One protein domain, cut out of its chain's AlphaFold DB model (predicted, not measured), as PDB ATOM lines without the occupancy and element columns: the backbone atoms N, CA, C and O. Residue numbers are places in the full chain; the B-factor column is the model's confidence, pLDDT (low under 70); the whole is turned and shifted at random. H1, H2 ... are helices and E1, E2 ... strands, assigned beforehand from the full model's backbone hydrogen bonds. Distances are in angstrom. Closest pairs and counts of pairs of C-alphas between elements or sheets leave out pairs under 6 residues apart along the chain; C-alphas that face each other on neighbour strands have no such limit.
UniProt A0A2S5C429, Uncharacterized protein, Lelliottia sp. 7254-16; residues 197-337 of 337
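What this domain is: This is residues 197 to 337 of the 337 residues of an uncharacterized protein of Lelliottia sp. 7254-16 (UniProt A0A2S5C429). The chain winds in stacked turns back and forth between two sheets, which stand face to face as a sandwich: E1, E3, E7 and E9 make one wall, and E2, E4, E8, E11 and E10 the other. Helix H2 packs on E8, E10 and E11, and hairpin E5 E6 reaches away from the body. The printed part has 141 residues and is mostly strand, in the order E1 E2 E3 E4 H1 E5 E6 E7 E8 H2 E9 E10 E11. The first sheet, E1 E3 E7 E9, is parallel, and the second, E2 E4 E8 E11 E10, is mixed. The whole is compact, with a radius of gyration of the C-alphas of 14.8 A and spans of 42 by 39 by 26 A.

How they stand to each other: E1 (residues 197 to 203) and E3 (220 to 227) are parallel neighbours, with N 199 and O 221 2.8 A apart. E3 and E7 (265 to 269) are parallel too, with N 222 and O 266 at 2.8 A, as are E7 and E9 (310 to 312), with N 269 and O 311 at 2.9 A. In the twisted second sheet, E2 (206 to 216) and E4 (230 to 234) are parallel, with N 209 and O 232 at 2.8 A. E4 and E8 (280 to 288) are parallel, with N 282 and O 231 at 2.8 A. E8 and E11 (332 to 336) are antiparallel, with N 283 and O 332 at 2.9 A. E11 and E10 (322 to 326) form a hairpin, with N 323 and O 335 at 2.8 A. The facing parts of the sandwich are 8.9 A centre to centre. H2 (297 to 306) is on the second sheet, two layers with a helix on one face; its closest C-alphas to E8 are those of Ile 300 and Tyr 287, 6.9 A apart. H1 (244 to 247) is on this sheet over none of its strands, at a height of 4.3 A, only just above the sheet's level. E5 (249 to 252) and E6 (260 to 263) form the other hairpin, with N 250 and O 262 at 2.8 A. In H2 every O i to N i+4 pair is within hydrogen-bond range; H1 is too short for one.

Where its parts are: E1 begins at C-alpha 197 (-37.104, -22.171, 38.403) and is 20.0 A long. E2, 21.2 A, bends by 103 degrees at residue 212; E8, 23.8 A, bends by 59 degrees at 284. E3 measures 21.6 A and H2 14.3 A. E11 ends at C-alpha 336 (-45.279, -37.665, 24.240).

The domain as a whole: The farthest C-alphas, Glu 256 and Lys 328, are 47.4 A apart. The printed part has no cut and no long link. Its mean pLDDT is 82.1, and residues 215 to 217, 236 to 240, 249 to 261 and 272 to 276 are under 70.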
ATOM      1  N   THR A 197     -36.053 -22.890  39.131       88.06
ATOM      2  CA  THR A 197     -37.104 -22.171  38.403       88.06
ATOM      3  C   THR A 197     -37.961 -23.170  37.637       88.06
ATOM      4  O   THR A 197     -37.450 -23.969  36.847       88.06
ATOM      5  N   THR A 198     -39.277 -23.102  37.847       92.00
ATOM      6  CA  THR A 198     -40.249 -23.974  37.176       92.00
ATOM      7  C   THR A 198     -41.102 -23.167  36.208       92.00
ATOM      8  O   THR A 198     -41.809 -22.252  36.619       92.00
ATOM      9  N   TYR A 199     -41.109 -23.546  34.934       94.56
ATOM     10  CA  TYR A 199     -42.011 -23.020  33.915       94.56
ATOM     11  C   TYR A 199     -43.136 -24.016  33.662       94.56
ATOM     12  O   TYR A 199     -42.962 -24.995  32.943       94.56
ATOM     13  N   THR A 200     -44.307 -23.772  34.238       95.94
ATOM     14  CA  THR A 200     -45.504 -24.580  34.016       95.94
ATOM     15  C   THR A 200     -46.328 -24.021  32.861       95.94
ATOM     16  O   THR A 200     -46.852 -22.914  32.952       95.94
ATOM     17  N   VAL A 201     -46.495 -24.800  31.794       96.25
ATOM     18  CA  VAL A 201     -47.242 -24.421  30.586       96.25
ATOM     19  C   VAL A 201     -48.439 -25.356  30.410       96.25
ATOM     20  O   VAL A 201     -48.279 -26.576  30.320       96.25
ATOM     21  N   LYS A 202     -49.652 -24.789  30.391       93.31
ATOM     22  CA  LYS A 202     -50.925 -25.530  30.325       93.31
ATOM     23  C   LYS A 202     -51.856 -24.973  29.247       93.31
ATOM     24  O   LYS A 202     -51.664 -23.864  28.750       93.31
ATOM     25  N   GLY A 203     -52.902 -25.724  28.906       91.56
ATOM     26  CA  GLY A 203     -53.926 -25.260  27.972       91.56
ATOM     27  C   GLY A 203     -53.361 -25.120  26.561       91.56
ATOM     28  O   GLY A 203     -52.748 -26.050  26.061       91.56
ATOM     29  N   ASN A 204     -53.568 -23.976  25.915       94.38
ATOM     30  CA  ASN A 204     -52.984 -23.641  24.608       94.38
ATOM     31  C   ASN A 204     -51.874 -22.583  24.748       94.38
ATOM     32  O   ASN A 204     -51.674 -21.772  23.839       94.38
ATOM     33  N   ALA A 205     -51.222 -22.523  25.910       96.88
ATOM     34  CA  ALA A 205     -50.249 -21.489  26.195       96.88
ATOM     35  C   ALA A 205     -48.916 -21.765  25.492       96.88
ATOM     36  O   ALA A 205     -48.568 -22.914  25.204       96.88
ATOM     37  N   ALA A 206     -48.155 -20.701  25.239       97.25
ATOM     38  CA  ALA A 206     -46.875 -20.784  24.549       97.25
ATOM     39  C   ALA A 206     -45.759 -20.078  25.324       97.25
ATOM     40  O   ALA A 206     -45.822 -18.876  25.573       97.25
ATOM     41  N   LEU A 207     -44.696 -20.812  25.635       97.19
ATOM     42  CA  LEU A 207     -43.444 -20.277  26.153       97.19
ATOM     43  C   LEU A 207     -42.395 -20.326  25.044       97.19
ATOM     44  O   LEU A 207     -42.137 -21.389  24.492       97.19
ATOM     45  N   ASN A 208     -41.790 -19.190  24.713       94.75
ATOM     46  CA  ASN A 208     -40.738 -19.113  23.704       94.75
ATOM     47  C   ASN A 208     -39.505 -18.454  24.318       94.75
ATOM     48  O   ASN A 208     -39.567 -17.297  24.731       94.75
ATOM     49  N   ILE A 209     -38.406 -19.196  24.382       92.12
ATOM     50  CA  ILE A 209     -37.120 -18.744  24.903       92.12
ATOM     51  C   ILE A 209     -36.133 -18.721  23.745       92.12
ATOM     52  O   ILE A 209     -35.622 -19.752  23.319       92.12
ATOM     53  N   TYR A 210     -35.886 -17.530  23.230       90.31
ATOM     54  CA  TYR A 210     -34.843 -17.267  22.262       90.31
ATOM     55  C   TYR A 210     -33.654 -16.668  23.002       90.31
ATOM     56  O   TYR A 210     -33.641 -15.472  23.288       90.31
ATOM     57  N   SER A 211     -32.673 -17.506  23.323       86.88
ATOM     58  CA  SER A 211     -31.455 -17.123  24.027       86.88
ATOM     59  C   SER A 211     -30.225 -17.661  23.312       86.88
ATOM     60  O   SER A 211     -30.237 -18.783  22.814       86.88
ATOM     61  N   THR A 212     -29.157 -16.869  23.267       82.00
ATOM     62  CA  THR A 212     -27.864 -17.334  22.746       82.00
ATOM     63  C   THR A 212     -27.223 -18.302  23.742       82.00
ATOM     64  O   THR A 212     -26.727 -19.358  23.352       82.00
ATOM     65  N   GLU A 213     -27.333 -17.992  25.034       80.19
ATOM     66  CA  GLU A 213     -26.829 -18.804  26.139       80.19
ATOM     67  C   GLU A 213     -27.952 -19.132  27.129       80.19
ATOM     68  O   GLU A 213     -28.813 -18.297  27.418       80.19
ATOM     69  N   ILE A 214     -27.950 -20.345  27.681       77.75
ATOM     70  CA  ILE A 214     -28.799 -20.687  28.827       77.75
ATOM     71  C   ILE A 214     -27.882 -21.166  29.940       77.75
ATOM     72  O   ILE A 214     -27.357 -22.276  29.891       77.75
ATOM     73  N   ASN A 215     -27.685 -20.313  30.939       69.12
ATOM     74  CA  ASN A 215     -26.723 -20.499  32.013       69.12
ATOM     75  C   ASN A 215     -27.472 -20.694  33.333       69.12
ATOM     76  O   ASN A 215     -27.722 -19.752  34.084       69.12
ATOM     77  N   GLY A 216     -27.839 -21.940  33.628       65.25
ATOM     78  CA  GLY A 216     -28.400 -22.292  34.929       65.25
ATOM     79  C   GLY A 216     -27.310 -22.647  35.932       65.25
ATOM     80  O   GLY A 216     -26.518 -23.569  35.706       65.25
ATOM     81  N   LEU A 217     -27.277 -21.970  37.082       62.16
ATOM     82  CA  LEU A 217     -26.579 -22.515  38.254       62.16
ATOM     83  C   LEU A 217     -27.407 -23.645  38.878       62.16
ATOM     84  O   LEU A 217     -26.850 -24.619  39.388       62.16
ATOM     85  N   ASN A 218     -28.731 -23.533  38.775       78.06
ATOM     86  CA  ASN A 218     -29.710 -24.432  39.368       78.06
ATOM     87  C   ASN A 218     -30.668 -25.039  38.331       78.06
ATOM     88  O   ASN A 218     -30.594 -24.744  37.140       78.06
ATOM     89  N   LEU A 219     -31.556 -25.922  38.798       83.12
ATOM     90  CA  LEU A 219     -32.506 -26.639  37.946       83.12
ATOM     91  C   LEU A 219     -33.505 -25.686  37.261       83.12
ATOM     92  O   LEU A 219     -34.207 -24.936  37.935       83.12
ATOM     93  N   LEU A 220     -33.629 -25.831  35.945       88.44
ATOM     94  CA  LEU A 220     -34.631 -25.235  35.073       88.44
ATOM     95  C   LEU A 220     -35.635 -26.319  34.641       88.44
ATOM     96  O   LEU A 220     -35.292 -27.215  33.866       88.44
ATOM     97  N   ASP A 221     -36.858 -26.287  35.171       90.69
ATOM     98  CA  ASP A 221     -37.866 -27.331  34.927       90.69
ATOM     99  C   ASP A 221     -39.022 -26.801  34.070       90.69
ATOM    100  O   ASP A 221     -39.789 -25.939  34.495       90.69
ATOM    101  N   PHE A 222     -39.160 -27.317  32.852       93.88
ATOM    102  CA  PHE A 222     -40.253 -26.995  31.938       93.88
ATOM    103  C   PHE A 222     -41.361 -28.035  32.090       93.88
ATOM    104  O   PHE A 222     -41.297 -29.125  31.520       93.88
ATOM    105  N   VAL A 223     -42.391 -27.697  32.858       94.06
ATOM    106  CA  VAL A 223     -43.534 -28.561  33.146       94.06
ATOM    107  C   VAL A 223     -44.613 -28.365  32.084       94.06
ATOM    108  O   VAL A 223     -45.232 -27.307  31.990       94.06
ATOM    109  N   ILE A 224     -44.867 -29.403  31.294       93.25
ATOM    110  CA  ILE A 224     -45.781 -29.391  30.150       93.25
ATOM    111  C   ILE A 224     -47.017 -30.206  30.543       93.25
ATOM    112  O   ILE A 224     -46.933 -31.423  30.700       93.25
ATOM    113  N   ASN A 225     -48.153 -29.538  30.761       89.62
ATOM    114  CA  ASN A 225     -49.370 -30.150  31.317       89.62
ATOM    115  C   ASN A 225     -50.501 -30.249  30.260       89.62
ATOM    116  O   ASN A 225     -50.294 -29.973  29.084       89.62
ATOM    117  N   SER A 226     -51.700 -30.672  30.664       83.81
ATOM    118  CA  SER A 226     -52.864 -30.945  29.813       83.81
ATOM    119  C   SER A 226     -53.178 -29.848  28.786       83.81
ATOM    120  O   SER A 226     -53.063 -28.655  29.089       83.81
ATOM    121  N   GLY A 227     -53.690 -30.260  27.624       86.88
ATOM    122  CA  GLY A 227     -54.037 -29.385  26.505       86.88
ATOM    123  C   GLY A 227     -53.050 -29.525  25.346       86.88
ATOM    124  O   GLY A 227     -52.550 -30.614  25.067       86.88
ATOM    125  N   ASN A 228     -52.776 -28.408  24.680       91.88
ATOM    126  CA  ASN A 228     -51.804 -28.265  23.601       91.88
ATOM    127  C   ASN A 228     -50.776 -27.154  23.929       91.88
ATOM    128  O   ASN A 228     -50.686 -26.161  23.197       91.88
ATOM    129  N   PRO A 229     -50.049 -27.250  25.062       93.50
ATOM    130  CA  PRO A 229     -49.007 -26.287  25.393       93.50
ATOM    131  C   PRO A 229     -47.839 -26.389  24.413       93.50
ATOM    132  O   PRO A 229     -47.499 -27.471  23.928       93.50
ATOM    133  N   LYS A 230     -47.172 -25.259  24.180       95.25
ATOM    134  CA  LYS A 230     -45.971 -25.200  23.350       95.25
ATOM    135  C   LYS A 230     -44.807 -24.583  24.112       95.25
ATOM    136  O   LYS A 230     -44.923 -23.473  24.626       95.25
ATOM    137  N   VAL A 231     -43.674 -25.276  24.130       95.94
ATOM    138  CA  VAL A 231     -42.395 -24.729  24.599       95.94
ATOM    139  C   VAL A 231     -41.442 -24.670  23.414       95.94
ATOM    140  O   VAL A 231     -41.191 -25.691  22.784       95.94
ATOM    141  N   SER A 232     -40.911 -23.494  23.102       93.31
ATOM    142  CA  SER A 232     -39.894 -23.320  22.063       93.31
ATOM    143  C   SER A 232     -38.606 -22.810  22.694       93.31
ATOM    144  O   SER A 232     -38.652 -21.831  23.437       93.31
ATOM    145  N   ILE A 233     -37.472 -23.433  22.382       90.31
ATOM    146  CA  ILE A 233     -36.142 -22.950  22.771       90.31
ATOM    147  C   ILE A 233     -35.285 -22.819  21.515       90.31
ATOM    148  O   ILE A 233     -35.276 -23.725  20.686       90.31
ATOM    149  N   GLY A 234     -34.579 -21.704  21.363       87.25
ATOM    150  CA  GLY A 234     -33.647 -21.484  20.257       87.25
ATOM    151  C   GLY A 234     -32.787 -20.251  20.481       87.25
ATOM    152  O   GLY A 234     -32.848 -19.672  21.560       87.25
ATOM    153  N   ASP A 235     -32.020 -19.821  19.479       80.06
ATOM    154  CA  ASP A 235     -31.326 -18.529  19.523       80.06
ATOM    155  C   ASP A 235     -32.045 -17.462  18.667       80.06
ATOM    156  O   ASP A 235     -32.645 -17.757  17.627       80.06
ATOM    157  N   PRO A 236     -32.053 -16.198  19.122       66.44
ATOM    158  CA  PRO A 236     -32.842 -15.133  18.507       66.44
ATOM    159  C   PRO A 236     -32.309 -14.608  17.174       66.44
ATOM    160  O   PRO A 236     -33.006 -13.836  16.513       66.44
ATOM    161  N   GLN A 237     -31.101 -14.990  16.764       67.75
ATOM    162  CA  GLN A 237     -30.555 -14.686  15.440       67.75
ATOM    163  C   GLN A 237     -30.771 -15.836  14.446       67.75
ATOM    164  O   GLN A 237     -30.303 -15.753  13.311       67.75
ATOM    165  N   GLY A 238     -31.481 -16.898  14.847       61.09
ATOM    166  CA  GLY A 238     -31.602 -18.113  14.042       61.09
ATOM    167  C   GLY A 238     -30.287 -18.893  13.960       61.09
ATOM    168  O   GLY A 238     -30.118 -19.734  13.078       61.09
ATOM    169  N   VAL A 239     -29.338 -18.602  14.855       60.03
ATOM    170  CA  VAL A 239     -28.259 -19.533  15.172       60.03
ATOM    171  C   VAL A 239     -28.867 -20.586  16.103       60.03
ATOM    172  O   VAL A 239     -29.933 -20.389  16.679       60.03
ATOM    173  N   ALA A 240     -28.261 -21.761  16.207       61.56
ATOM    174  CA  ALA A 240     -28.747 -22.756  17.148       61.56
ATOM    175  C   ALA A 240     -28.138 -22.490  18.534       61.56
ATOM    176  O   ALA A 240     -26.918 -22.386  18.647       61.56
ATOM    177  N   CYS A 241     -28.980 -22.388  19.563       74.12
ATOM    178  CA  CYS A 241     -28.567 -22.248  20.967       74.12
ATOM    179  C   CYS A 241     -27.834 -23.518  21.452       74.12
ATOM    180  O   CYS A 241     -28.255 -24.619  21.088       74.12
ATOM    181  N   ASP A 242     -26.768 -23.383  22.254       79.56
ATOM    182  CA  ASP A 242     -26.081 -24.525  22.882       79.56
ATOM    183  C   ASP A 242     -26.844 -25.011  24.120       79.56
ATOM    184  O   ASP A 242     -26.986 -24.286  25.105       79.56
ATOM    185  N   ILE A 243     -27.333 -26.251  24.075       79.75
ATOM    186  CA  ILE A 243     -28.107 -26.856  25.167       79.75
ATOM    187  C   ILE A 243     -27.265 -27.700  26.120       79.75
ATOM    188  O   ILE A 243     -27.837 -28.260  27.054       79.75
ATOM    189  N   THR A 244     -25.944 -27.819  25.936       81.12
ATOM    190  CA  THR A 244     -25.107 -28.688  26.785       81.12
ATOM    191  C   THR A 244     -25.246 -28.360  28.276       81.12
ATOM    192  O   THR A 244     -25.253 -29.273  29.109       81.12
ATOM    193  N   SER A 245     -25.487 -27.092  28.616       76.56
ATOM    194  CA  SER A 245     -25.749 -26.643  29.987       76.56
ATOM    195  C   SER A 245     -26.961 -27.317  30.645       76.56
ATOM    196  O   SER A 245     -26.975 -27.471  31.865       76.56
ATOM    197  N   PHE A 246     -27.955 -27.791  29.880       82.38
ATOM    198  CA  PHE A 246     -29.098 -28.538  30.422       82.38
ATOM    199  C   PHE A 246     -28.661 -29.903  30.954       82.38
ATOM    200  O   PHE A 246     -29.215 -30.377  31.944       82.38
ATOM    201  N   GLY A 247     -27.691 -30.542  30.300       76.94
ATOM    202  CA  GLY A 247     -27.248 -31.901  30.604       76.94
ATOM    203  C   GLY A 247     -26.260 -31.999  31.764       76.94
ATOM    204  O   GLY A 247     -25.939 -33.110  32.187       76.94
ATOM    205  N   GLU A 248     -25.784 -30.870  32.298       75.19
ATOM    206  CA  GLU A 248     -24.904 -30.866  33.464       75.19
ATOM    207  C   GLU A 248     -25.597 -31.532  34.659       75.19
ATOM    208  O   GLU A 248     -26.734 -31.217  35.015       75.19
ATOM    209  N   VAL A 249     -24.916 -32.497  35.273       68.50
ATOM    210  CA  VAL A 249     -25.499 -33.302  36.343       68.50
ATOM    211  C   VAL A 249     -25.286 -32.622  37.688       68.50
ATOM    212  O   VAL A 249     -24.154 -32.417  38.121       68.50
ATOM    213  N   VAL A 250     -26.380 -32.361  38.398       68.75
ATOM    214  CA  VAL A 250     -26.365 -31.947  39.802       68.75
ATOM    215  C   VAL A 250     -26.520 -33.185  40.685       68.75
ATOM    216  O   VAL A 250     -27.465 -33.963  40.518       68.75
ATOM    217  N   THR A 251     -25.607 -33.359  41.641       65.81
ATOM    218  CA  THR A 251     -25.733 -34.372  42.698       65.81
ATOM    219  C   THR A 251     -26.649 -33.837  43.788       65.81
ATOM    220  O   THR A 251     -26.323 -32.860  44.462       65.81
ATOM    221  N   VAL A 252     -27.792 -34.486  43.981       61.72
ATOM    222  CA  VAL A 252     -28.677 -34.206  45.112       61.72
ATOM    223  C   VAL A 252     -28.238 -35.100  46.274       61.72
ATOM    224  O   VAL A 252     -28.204 -36.320  46.124       61.72
ATOM    225  N   ASN A 253     -27.898 -34.480  47.409       64.31
ATOM    226  CA  ASN A 253     -27.351 -35.103  48.627       64.31
ATOM    227  C   ASN A 253     -25.950 -35.720  48.446       64.31
ATOM    228  O   ASN A 253     -25.795 -36.942  48.489       64.31
ATOM    229  N   PRO A 254     -24.906 -34.890  48.251       57.75
ATOM    230  CA  PRO A 254     -23.538 -35.388  48.153       57.75
ATOM    231  C   PRO A 254     -23.122 -36.080  49.463       57.75
ATOM    232  O   PRO A 254     -23.046 -35.435  50.507       57.75
ATOM    233  N   GLY A 255     -22.839 -37.387  49.401       58.12
ATOM    234  CA  GLY A 255     -22.285 -38.163  50.519       58.12
ATOM    235  C   GLY A 255     -23.217 -39.166  51.210       58.12
ATOM    236  O   GLY A 255     -22.769 -39.817  52.154       58.12
ATOM    237  N   GLU A 256     -24.467 -39.346  50.764       53.34
ATOM    238  CA  GLU A 256     -25.369 -40.378  51.307       53.34
ATOM    239  C   GLU A 256     -25.542 -41.583  50.356       53.34
ATOM    240  O   GLU A 256     -25.601 -41.410  49.135       53.34
ATOM    241  N   PRO A 257     -25.662 -42.828  50.873       47.38
ATOM    242  CA  PRO A 257     -26.016 -43.991  50.060       47.38
ATOM    243  C   PRO A 257     -27.381 -43.786  49.388       47.38
ATOM    244  O   PRO A 257     -28.414 -43.783  50.055       47.38
ATOM    245  N   GLY A 258     -27.379 -43.629  48.061       54.94
ATOM    246  CA  GLY A 258     -28.572 -43.295  47.275       54.94
ATOM    247  C   GLY A 258     -28.467 -42.002  46.462       54.94
ATOM    248  O   GLY A 258     -29.504 -41.445  46.129       54.94
ATOM    249  N   GLU A 259     -27.258 -41.519  46.149       57.41
ATOM    250  CA  GLU A 259     -27.018 -40.317  45.333       57.41
ATOM    251  C   GLU A 259     -27.926 -40.242  44.091       57.41
ATOM    252  O   GLU A 259     -27.834 -41.064  43.173       57.41
ATOM    253  N   TYR A 260     -28.783 -39.218  44.040       63.44
ATOM    254  CA  TYR A 260     -29.636 -38.958  42.886       63.44
ATOM    255  C   TYR A 260     -28.965 -37.927  41.984       63.44
ATOM    256  O   TYR A 260     -28.687 -36.795  42.384       63.44
ATOM    257  N   ARG A 261     -28.717 -38.330  40.740       68.56
ATOM    258  CA  ARG A 261     -28.235 -37.459  39.668       68.56
ATOM    259  C   ARG A 261     -29.430 -36.873  38.925       68.56
ATOM    260  O   ARG A 261     -30.365 -37.605  38.605       68.56
ATOM    261  N   ARG A 262     -29.403 -35.570  38.638       73.88
ATOM    262  CA  ARG A 262     -30.398 -34.905  37.778       73.88
ATOM    263  C   ARG A 262     -29.735 -33.920  36.824       73.88
ATOM    264  O   ARG A 262     -28.714 -33.344  37.178       73.88
ATOM    265  N   ALA A 263     -30.347 -33.709  35.665       84.38
ATOM    266  CA  ALA A 263     -29.999 -32.643  34.732       84.38
ATOM    267  C   ALA A 263     -30.223 -31.251  35.351       84.38
ATOM    268  O   ALA A 263     -31.103 -31.092  36.203       84.38
ATOM    269  N   LYS A 264     -29.476 -30.244  34.890       85.25
ATOM    270  CA  LYS A 264     -29.737 -28.825  35.165       85.25
ATOM    271  C   LYS A 264     -30.949 -28.285  34.409       85.25
ATOM    272  O   LYS A 264     -31.559 -27.339  34.881       85.25
ATOM    273  N   GLY A 265     -31.334 -28.885  33.287       88.31
ATOM    274  CA  GLY A 265     -32.546 -28.534  32.545       88.31
ATOM    275  C   GLY A 265     -33.394 -29.766  32.253       88.31
ATOM    276  O   GLY A 265     -32.854 -30.808  31.885       88.31
ATOM    277  N   ARG A 266     -34.718 -29.682  32.420       90.75
ATOM    278  CA  ARG A 266     -35.633 -30.798  32.125       90.75
ATOM    279  C   ARG A 266     -36.901 -30.337  31.439       90.75
ATOM    280  O   ARG A 266     -37.452 -29.297  31.774       90.75
ATOM    281  N   PHE A 267     -37.402 -31.176  30.544       92.88
ATOM    282  CA  PHE A 267     -38.764 -31.103  30.048       92.88
ATOM    283  C   PHE A 267     -39.581 -32.211  30.699       92.88
ATOM    284  O   PHE A 267     -39.352 -33.399  30.456       92.88
ATOM    285  N   ASN A 268     -40.513 -31.816  31.555       92.81
ATOM    286  CA  ASN A 268     -41.315 -32.715  32.359       92.81
ATOM    287  C   ASN A 268     -42.764 -32.713  31.877       92.81
ATOM    288  O   ASN A 268     -43.528 -31.779  32.116       92.81
ATOM    289  N   PHE A 269     -43.139 -33.789  31.204       92.19
ATOM    290  CA  PHE A 269     -44.500 -34.029  30.759       92.19
ATOM    291  C   PHE A 269     -45.344 -34.504  31.947       92.19
ATOM    292  O   PHE A 269     -44.925 -35.404  32.678       92.19
ATOM    293  N   ILE A 270     -46.520 -33.913  32.149       88.62
ATOM    294  CA  ILE A 270     -47.444 -34.298  33.222       88.62
ATOM    295  C   ILE A 270     -48.687 -34.941  32.620       88.62
ATOM    296  O   ILE A 270     -49.465 -34.298  31.917       88.62
ATOM    297  N   GLU A 271     -48.880 -36.217  32.931       76.88
ATOM    298  CA  GLU A 271     -50.040 -36.992  32.498       76.88
ATOM    299  C   GLU A 271     -51.116 -36.939  33.594       76.88
ATOM    300  O   GLU A 271     -51.298 -37.870  34.378       76.88
ATOM    301  N   GLU A 272     -51.802 -35.801  33.704       63.81
ATOM    302  CA  GLU A 272     -52.920 -35.615  34.635       63.81
ATOM    303  C   GLU A 272     -54.268 -35.799  33.910       63.81
ATOM    304  O   GLU A 272     -54.794 -34.890  33.271       63.81
ATOM    305  N   GLY A 273     -54.880 -36.980  34.055       57.84
ATOM    306  CA  GLY A 273     -56.289 -37.219  33.707       57.84
ATOM    307  C   GLY A 273     -56.576 -37.736  32.287       57.84
ATOM    308  O   GLY A 273     -55.688 -38.065  31.516       57.84
ATOM    309  N   LYS A 274     -57.873 -37.876  31.963       50.75
ATOM    310  CA  LYS A 274     -58.399 -38.495  30.722       50.75
ATOM    311  C   LYS A 274     -58.623 -37.483  29.580       50.75
ATOM    312  O   LYS A 274     -59.667 -37.529  28.932       50.75
ATOM    313  N   GLY A 275     -57.727 -36.516  29.408       57.69
ATOM    314  CA  GLY A 275     -57.795 -35.528  28.323       57.69
ATOM    315  C   GLY A 275     -56.764 -35.816  27.236       57.69
ATOM    316  O   GLY A 275     -55.761 -36.469  27.509       57.69
ATOM    317  N   ASP A 276     -56.993 -35.313  26.021       66.81
ATOM    318  CA  ASP A 276     -55.986 -35.379  24.960       66.81
ATOM    319  C   ASP A 276     -54.782 -34.515  25.365       66.81
ATOM    320  O   ASP A 276     -54.892 -33.296  25.531       66.81
ATOM    321  N   PHE A 277     -53.636 -35.160  25.566       80.56
ATOM    322  CA  PHE A 277     -52.363 -34.492  25.792       80.56
ATOM    323  C   PHE A 277     -51.643 -34.346  24.449       80.56
ATOM    324  O   PHE A 277     -51.227 -35.336  23.853       80.56
ATOM    325  N   LEU A 278     -51.514 -33.109  23.964       82.44
ATOM    326  CA  LEU A 278     -50.917 -32.787  22.662       82.44
ATOM    327  C   LEU A 278     -49.729 -31.824  22.782       82.44
ATOM    328  O   LEU A 278     -49.342 -31.210  21.795       82.44
ATOM    329  N   GLY A 279     -49.161 -31.674  23.983       87.94
ATOM    330  CA  GLY A 279     -48.069 -30.740  24.236       87.94
ATOM    331  C   GLY A 279     -46.828 -31.010  23.382       87.94
ATOM    332  O   GLY A 279     -46.430 -32.163  23.185       87.94
ATOM    333  N   GLU A 280     -46.196 -29.935  22.909       93.56
ATOM    334  CA  GLU A 280     -45.033 -29.999  22.021       93.56
ATOM    335  C   GLU A 280     -43.865 -29.160  22.545       93.56
ATOM    336  O   GLU A 280     -44.037 -28.022  22.995       93.56
ATOM    337  N   ILE A 281     -42.654 -29.694  22.387       93.56
ATOM    338  CA  ILE A 281     -41.408 -28.945  22.557       93.56
ATOM    339  C   ILE A 281     -40.770 -28.767  21.185       93.56
ATOM    340  O   ILE A 281     -40.680 -29.725  20.419       93.56
ATOM    341  N   HIS A 282     -40.339 -27.550  20.876       92.62
ATOM    342  CA  HIS A 282     -39.647 -27.189  19.642       92.62
ATOM    343  C   HIS A 282     -38.250 -26.701  20.021       92.62
ATOM    344  O   HIS A 282     -38.117 -25.660  20.660       92.62
ATOM    345  N   LEU A 283     -37.214 -27.461  19.668       89.12
ATOM    346  CA  LEU A 283     -35.823 -27.102  19.948       89.12
ATOM    347  C   LEU A 283     -35.115 -26.721  18.649       89.12
ATOM    348  O   LEU A 283     -34.942 -27.555  17.762       89.12
ATOM    349  N   HIS A 284     -34.675 -25.470  18.576       86.75
ATOM    350  CA  HIS A 284     -33.809 -24.933  17.535       86.75
ATOM    351  C   HIS A 284     -32.396 -24.753  18.109       86.75
ATOM    352  O   HIS A 284     -31.931 -23.642  18.381       86.75
ATOM    353  N   CYS A 285     -31.741 -25.878  18.393       77.06
ATOM    354  CA  CYS A 285     -30.557 -25.941  19.249       77.06
ATOM    355  C   CYS A 285     -29.492 -26.914  18.717       77.06
ATOM    356  O   CYS A 285     -29.788 -27.806  17.924       77.06
ATOM    357  N   ARG A 286     -28.256 -26.745  19.192       78.00
ATOM    358  CA  ARG A 286     -27.100 -27.643  19.017       78.00
ATOM    359  C   ARG A 286     -26.582 -28.045  20.396       78.00
ATOM    360  O   ARG A 286     -26.913 -27.386  21.375       78.00
ATOM    361  N   TYR A 287     -25.770 -29.091  20.489       81.06
ATOM    362  CA  TYR A 287     -25.008 -29.361  21.715       81.06
ATOM    363  C   TYR A 287     -23.523 -29.480  21.382       81.06
ATOM    364  O   TYR A 287     -23.162 -29.974  20.313       81.06
ATOM    365  N   PHE A 288     -22.660 -29.010  22.277       80.50
ATOM    366  CA  PHE A 288     -21.220 -29.242  22.180       80.50
ATOM    367  C   PHE A 288     -20.871 -30.639  22.712       80.50
ATOM    368  O   PHE A 288     -21.144 -30.942  23.876       80.50
ATOM    369  N   ASP A 289     -20.283 -31.498  21.874       77.75
ATOM    370  CA  ASP A 289     -19.978 -32.894  22.227       77.75
ATOM    371  C   ASP A 289     -18.604 -33.101  22.892       77.75
ATOM    372  O   ASP A 289     -18.285 -34.208  23.332       77.75
ATOM    373  N   GLY A 290     -17.824 -32.025  23.011       77.94
ATOM    374  CA  GLY A 290     -16.455 -32.026  23.523       77.94
ATOM    375  C   GLY A 290     -15.416 -31.639  22.469       77.94
ATOM    376  O   GLY A 290     -14.340 -31.170  22.841       77.94
ATOM    377  N   GLU A 291     -15.741 -31.776  21.181       82.25
ATOM    378  CA  GLU A 291     -14.861 -31.417  20.063       82.25
ATOM    379  C   GLU A 291     -15.529 -30.413  19.117       82.25
ATOM    380  O   GLU A 291     -14.912 -29.407  18.754       82.25
ATOM    381  N   GLU A 292     -16.794 -30.641  18.758       83.56
ATOM    382  CA  GLU A 292     -17.543 -29.793  17.833       83.56
ATOM    383  C   GLU A 292     -19.000 -29.567  18.261       83.56
ATOM    384  O   GLU A 292     -19.541 -30.203  19.168       83.56
ATOM    385  N   PHE A 293     -19.645 -28.591  17.614       83.25
ATOM    386  CA  PHE A 293     -21.082 -28.395  17.765       83.25
ATOM    387  C   PHE A 293     -21.830 -29.398  16.901       83.25
ATOM    388  O   PHE A 293     -21.803 -29.317  15.671       83.25
ATOM    389  N   GLU A 294     -22.569 -30.286  17.553       84.06
ATOM    390  CA  GLU A 294     -23.416 -31.254  16.886       84.06
ATOM    391  C   GLU A 294     -24.776 -30.642  16.539       84.06
ATOM    392  O   GLU A 294     -25.438 -30.013  17.369       84.06
ATOM    393  N   SER A 295     -25.198 -30.852  15.293       78.94
ATOM    394  CA  SER A 295     -26.466 -30.362  14.744       78.94
ATOM    395  C   SER A 295     -27.366 -31.474  14.205       78.94
ATOM    396  O   SER A 295     -28.512 -31.190  13.871       78.94
ATOM    397  N   ASP A 296     -26.895 -32.726  14.155       82.50
ATOM    398  CA  ASP A 296     -27.680 -33.897  13.775       82.50
ATOM    399  C   ASP A 296     -28.796 -34.141  14.810       82.50
ATOM    400  O   ASP A 296     -28.530 -34.533  15.958       82.50
ATOM    401  N   PRO A 297     -30.065 -34.002  14.399       79.56
ATOM    402  CA  PRO A 297     -31.239 -34.272  15.224       79.56
ATOM    403  C   PRO A 297     -31.238 -35.625  15.934       79.56
ATOM    404  O   PRO A 297     -31.733 -35.756  17.055       79.56
ATOM    405  N   THR A 298     -30.690 -36.651  15.286       82.38
ATOM    406  CA  THR A 298     -30.613 -38.012  15.817       82.38
ATOM    407  C   THR A 298     -29.673 -38.065  17.011       82.38
ATOM    408  O   THR A 298     -30.006 -38.669  18.033       82.38
ATOM    409  N   LYS A 299     -28.514 -37.409  16.912       86.00
ATOM    410  CA  LYS A 299     -27.544 -37.335  18.006       86.00
ATOM    411  C   LYS A 299     -28.067 -36.464  19.145       86.00
ATOM    412  O   LYS A 299     -28.031 -36.915  20.289       86.00
ATOM    413  N   ILE A 300     -28.672 -35.309  18.840       85.75
ATOM    414  CA  ILE A 300     -29.336 -34.446  19.836       85.75
ATOM    415  C   ILE A 300     -30.400 -35.242  20.610       85.75
ATOM    416  O   ILE A 300     -30.431 -35.231  21.840       85.75
ATOM    417  N   LYS A 301     -31.239 -36.015  19.910       84.81
ATOM    418  CA  LYS A 301     -32.250 -36.891  20.522       84.81
ATOM    419  C   LYS A 301     -31.654 -37.894  21.515       84.81
ATOM    420  O   LYS A 301     -32.205 -38.081  22.606       84.81
ATOM    421  N   TYR A 302     -30.575 -38.579  21.135       84.25
ATOM    422  CA  TYR A 302     -29.915 -39.535  22.025       84.25
ATOM    423  C   TYR A 302     -29.290 -38.835  23.228       84.25
ATOM    424  O   TYR A 302     -29.462 -39.317  24.349       84.25
ATOM    425  N   TRP A 303     -28.657 -37.684  23.007       88.25
ATOM    426  CA  TRP A 303     -28.064 -36.862  24.053       88.25
ATOM    427  C   TRP A 303     -29.106 -36.412  25.091       88.25
ATOM    428  O   TRP A 303     -28.916 -36.648  26.283       88.25
ATOM    429  N   LEU A 304     -30.259 -35.888  24.659       88.44
ATOM    430  CA  LEU A 304     -31.358 -35.489  25.554       88.44
ATOM    431  C   LEU A 304     -31.817 -36.637  26.469       88.44
ATOM    432  O   LEU A 304     -32.141 -36.442  27.642       88.44
ATOM    433  N   SER A 305     -31.836 -37.853  25.930       82.56
ATOM    434  CA  SER A 305     -32.289 -39.036  26.661       82.56
ATOM    435  C   SER A 305     -31.227 -39.569  27.623       82.56
ATOM    436  O   SER A 305     -31.557 -39.949  28.744       82.56
ATOM    437  N   SER A 306     -29.952 -39.592  27.215       83.94
ATOM    438  CA  SER A 306     -28.854 -40.062  28.070       83.94
ATOM    439  C   SER A 306     -28.564 -39.118  29.238       83.94
ATOM    440  O   SER A 306     -28.088 -39.577  30.274       83.94
ATOM    441  N   HIS A 307     -28.906 -37.835  29.101       86.81
ATOM    442  CA  HIS A 307     -28.716 -36.817  30.135       86.81
ATOM    443  C   HIS A 307     -29.949 -36.597  31.018       86.81
ATOM    444  O   HIS A 307     -29.973 -35.653  31.793       86.81
ATOM    445  N   MET A 308     -30.965 -37.471  30.956       87.31
ATOM    446  CA  MET A 308     -32.148 -37.408  31.835       87.31
ATOM    447  C   MET A 308     -32.962 -36.103  31.692       87.31
ATOM    448  O   MET A 308     -33.623 -35.677  32.640       87.31
ATOM    449  N   ILE A 309     -32.924 -35.475  30.511       90.81
ATOM    450  CA  ILE A 309     -33.593 -34.191  30.243       90.81
ATOM    451  C   ILE A 309     -35.088 -34.399  29.965       90.81
ATOM    452  O   ILE A 309     -35.905 -33.556  30.322       90.81
ATOM    453  N   LEU A 310     -35.474 -35.533  29.373       91.31
ATOM    454  CA  LEU A 310     -36.873 -35.857  29.081       91.31
ATOM    455  C   LEU A 310     -37.497 -36.675  30.218       91.31
ATOM    456  O   LEU A 310     -37.039 -37.777  30.529       91.31
ATOM    457  N   CYS A 311     -38.559 -36.144  30.825       90.88
ATOM    458  CA  CYS A 311     -39.227 -36.731  31.987       90.88
ATOM    459  C   CYS A 311     -40.742 -36.884  31.780       90.88
ATOM    460  O   CYS A 311     -41.362 -36.114  31.050       90.88
ATOM    461  N   LEU A 312     -41.334 -37.854  32.480       90.25
ATOM    462  CA  LEU A 312     -42.780 -38.002  32.662       90.25
ATOM    463  C   LEU A 312     -43.083 -38.091  34.154       90.25
ATOM    464  O   LEU A 312     -42.519 -38.943  34.847       90.25
ATOM    465  N   ASN A 313     -43.968 -37.227  34.650       89.50
ATOM    466  CA  ASN A 313     -44.338 -37.150  36.065       89.50
ATOM    467  C   ASN A 313     -43.097 -37.108  36.985       89.50
ATOM    468  O   ASN A 313     -43.013 -37.806  37.994       89.50
ATOM    469  N   GLY A 314     -42.085 -36.332  36.582       87.94
ATOM    470  CA  GLY A 314     -40.815 -36.158  37.294       87.94
ATOM    471  C   GLY A 314     -39.804 -37.301  37.141       87.94
ATOM    472  O   GLY A 314     -38.681 -37.172  37.629       87.94
ATOM    473  N   THR A 315     -40.162 -38.393  36.457       88.75
ATOM    474  CA  THR A 315     -39.285 -39.553  36.245       88.75
ATOM    475  C   THR A 315     -38.624 -39.485  34.863       88.75
ATOM    476  O   THR A 315     -39.341 -39.413  33.864       88.75
ATOM    477  N   PRO A 316     -37.284 -39.543  34.765       89.25
ATOM    478  CA  PRO A 316     -36.580 -39.616  33.485       89.25
ATOM    479  C   PRO A 316     -37.008 -40.828  32.654       89.25
ATOM    480  O   PRO A 316     -37.141 -41.936  33.180       89.25
ATOM    481  N   LEU A 317     -37.198 -40.630  31.349       85.44
ATOM    482  CA  LEU A 317     -37.657 -41.670  30.430       85.44
ATOM    483  C   LEU A 317     -36.717 -41.872  29.239       85.44
ATOM    484  O   LEU A 317     -35.945 -41.003  28.850       85.44
ATOM    485  N   SER A 318     -36.835 -43.044  28.614       81.69
ATOM    486  CA  SER A 318     -36.169 -43.343  27.347       81.69
ATOM    487  C   SER A 318     -36.797 -42.569  26.181       81.69
ATOM    488  O   SER A 318     -38.017 -42.412  26.112       81.69
ATOM    489  N   ALA A 319     -35.964 -42.197  25.199       80.25
ATOM    490  CA  ALA A 319     -36.360 -41.572  23.932       80.25
ATOM    491  C   ALA A 319     -37.524 -42.280  23.221       80.25
ATOM    492  O   ALA A 319     -38.243 -41.672  22.436       80.25
ATOM    493  N   ASN A 320     -37.689 -43.590  23.436       85.12
ATOM    494  CA  ASN A 320     -38.712 -44.386  22.763       85.12
ATOM    495  C   ASN A 320     -40.148 -44.039  23.195       85.12
ATOM    496  O   ASN A 320     -41.070 -44.365  22.444       85.12
ATOM    497  N   LYS A 321     -40.326 -43.378  24.346       88.00
ATOM    498  CA  LYS A 321     -41.606 -42.865  24.858       88.00
ATOM    499  C   LYS A 321     -42.038 -41.552  24.209       88.00
ATOM    500  O   LYS A 321     -43.176 -41.142  24.395       88.00
ATOM    501  N   PHE A 322     -41.159 -40.943  23.421       88.19
ATOM    502  CA  PHE A 322     -41.414 -39.679  22.751       88.19
ATOM    503  C   PHE A 322     -41.415 -39.868  21.236       88.19
ATOM    504  O   PHE A 322     -40.622 -40.642  20.683       88.19
ATOM    505  N   ASP A 323     -42.334 -39.185  20.562       89.62
ATOM    506  CA  ASP A 323     -42.235 -38.944  19.133       89.62
ATOM    507  C   ASP A 323     -41.312 -37.746  18.926       89.62
ATOM    508  O   ASP A 323     -41.531 -36.674  19.487       89.62
ATOM    509  N   ILE A 324     -40.224 -37.965  18.194       89.31
ATOM    510  CA  ILE A 324     -39.158 -36.980  18.016       89.31
ATOM    511  C   ILE A 324     -38.869 -36.903  16.528       89.31
ATOM    512  O   ILE A 324     -38.356 -37.867  15.950       89.31
ATOM    513  N   THR A 325     -39.229 -35.771  15.933       89.75
ATOM    514  CA  THR A 325     -39.202 -35.528  14.487       89.75
ATOM    515  C   THR A 325     -38.523 -34.201  14.178       89.75
ATOM    516  O   THR A 325     -38.255 -33.411  15.079       89.75
ATOM    517  N   ILE A 326     -38.244 -33.965  12.898       86.62
ATOM    518  CA  ILE A 326     -37.749 -32.680  12.410       86.62
ATOM    519  C   ILE A 326     -38.817 -32.041  11.547       86.62
ATOM    520  O   ILE A 326     -39.381 -32.689  10.659       86.62
ATOM    521  N   ASN A 327     -39.132 -30.785  11.852       87.31
ATOM    522  CA  ASN A 327     -40.104 -30.023  11.088       87.31
ATOM    523  C   ASN A 327     -39.441 -29.321   9.884       87.31
ATOM    524  O   ASN A 327     -38.241 -29.402   9.656       87.31
ATOM    525  N   LYS A 328     -40.244 -28.602   9.099       83.94
ATOM    526  CA  LYS A 328     -39.788 -27.864   7.907       83.94
ATOM    527  C   LYS A 328     -38.875 -26.654   8.188       83.94
ATOM    528  O   LYS A 328     -38.388 -26.058   7.237       83.94
ATOM    529  N   ASN A 329     -38.751 -26.247   9.448       81.31
ATOM    530  CA  ASN A 329     -37.888 -25.157   9.904       81.31
ATOM    531  C   ASN A 329     -36.593 -25.701  10.537       81.31
ATOM    532  O   ASN A 329     -35.887 -24.948  11.199       81.31
ATOM    533  N   ASP A 330     -36.326 -27.002  10.377       80.56
ATOM    534  CA  ASP A 330     -35.215 -27.723  10.999       80.56
ATOM    535  C   ASP A 330     -35.260 -27.759  12.540       80.56
ATOM    536  O   ASP A 330     -34.262 -28.069  13.189       80.56
ATOM    537  N   ASP A 331     -36.431 -27.520  13.148       86.19
ATOM    538  CA  ASP A 331     -36.595 -27.666  14.598       86.19
ATOM    539  C   ASP A 331     -36.794 -29.139  14.967       86.19
ATOM    540  O   ASP A 331     -37.618 -29.841  14.360       86.19
ATOM    541  N   LEU A 332     -36.120 -29.582  16.032       89.31
ATOM    542  CA  LEU A 332     -36.402 -30.852  16.693       89.31
ATOM    543  C   LEU A 332     -37.713 -30.725  17.473       89.31
ATOM    544  O   LEU A 332     -37.791 -30.016  18.477       89.31
ATOM    545  N   VAL A 333     -38.746 -31.428  17.018       91.88
ATOM    546  CA  VAL A 333     -40.066 -31.442  17.650       91.88
ATOM    547  C   VAL A 333     -40.216 -32.700  18.493       91.88
ATOM    548  O   VAL A 333     -40.112 -33.809  17.967       91.88
ATOM    549  N   ILE A 334     -40.489 -32.529  19.787       91.94
ATOM    550  CA  ILE A 334     -40.639 -33.606  20.775       91.94
ATOM    551  C   ILE A 334     -42.077 -33.612  21.296       91.94
ATOM    552  O   ILE A 334     -42.571 -32.590  21.775       91.94
ATOM    553  N   LYS A 335     -42.727 -34.778  21.240       91.69
ATOM    554  CA  LYS A 335     -44.080 -35.022  21.762       91.69
ATOM    555  C   LYS A 335     -44.112 -36.311  22.572       91.69
ATOM    556  O   LYS A 335     -43.350 -37.237  22.290       91.69
ATOM    557  N   LEU A 336     -44.998 -36.399  23.557       88.88
ATOM    558  CA  LEU A 336     -45.279 -37.665  24.240       88.88
ATOM    559  C   LEU A 336     -46.072 -38.593  23.297       88.88
ATOM    560  O   LEU A 336     -46.920 -38.107  22.551       88.88
ATOM    561  N   LYS A 337     -45.757 -39.896  23.286       85.00
ATOM    562  CA  LYS A 337     -46.454 -40.901  22.457       85.00
ATOM    563  C   LYS A 337     -47.759 -41.400  23.046       85.00
ATOM    564  O   LYS A 337     -47.804 -41.572  24.283       85.00
TER     565      LYS A 337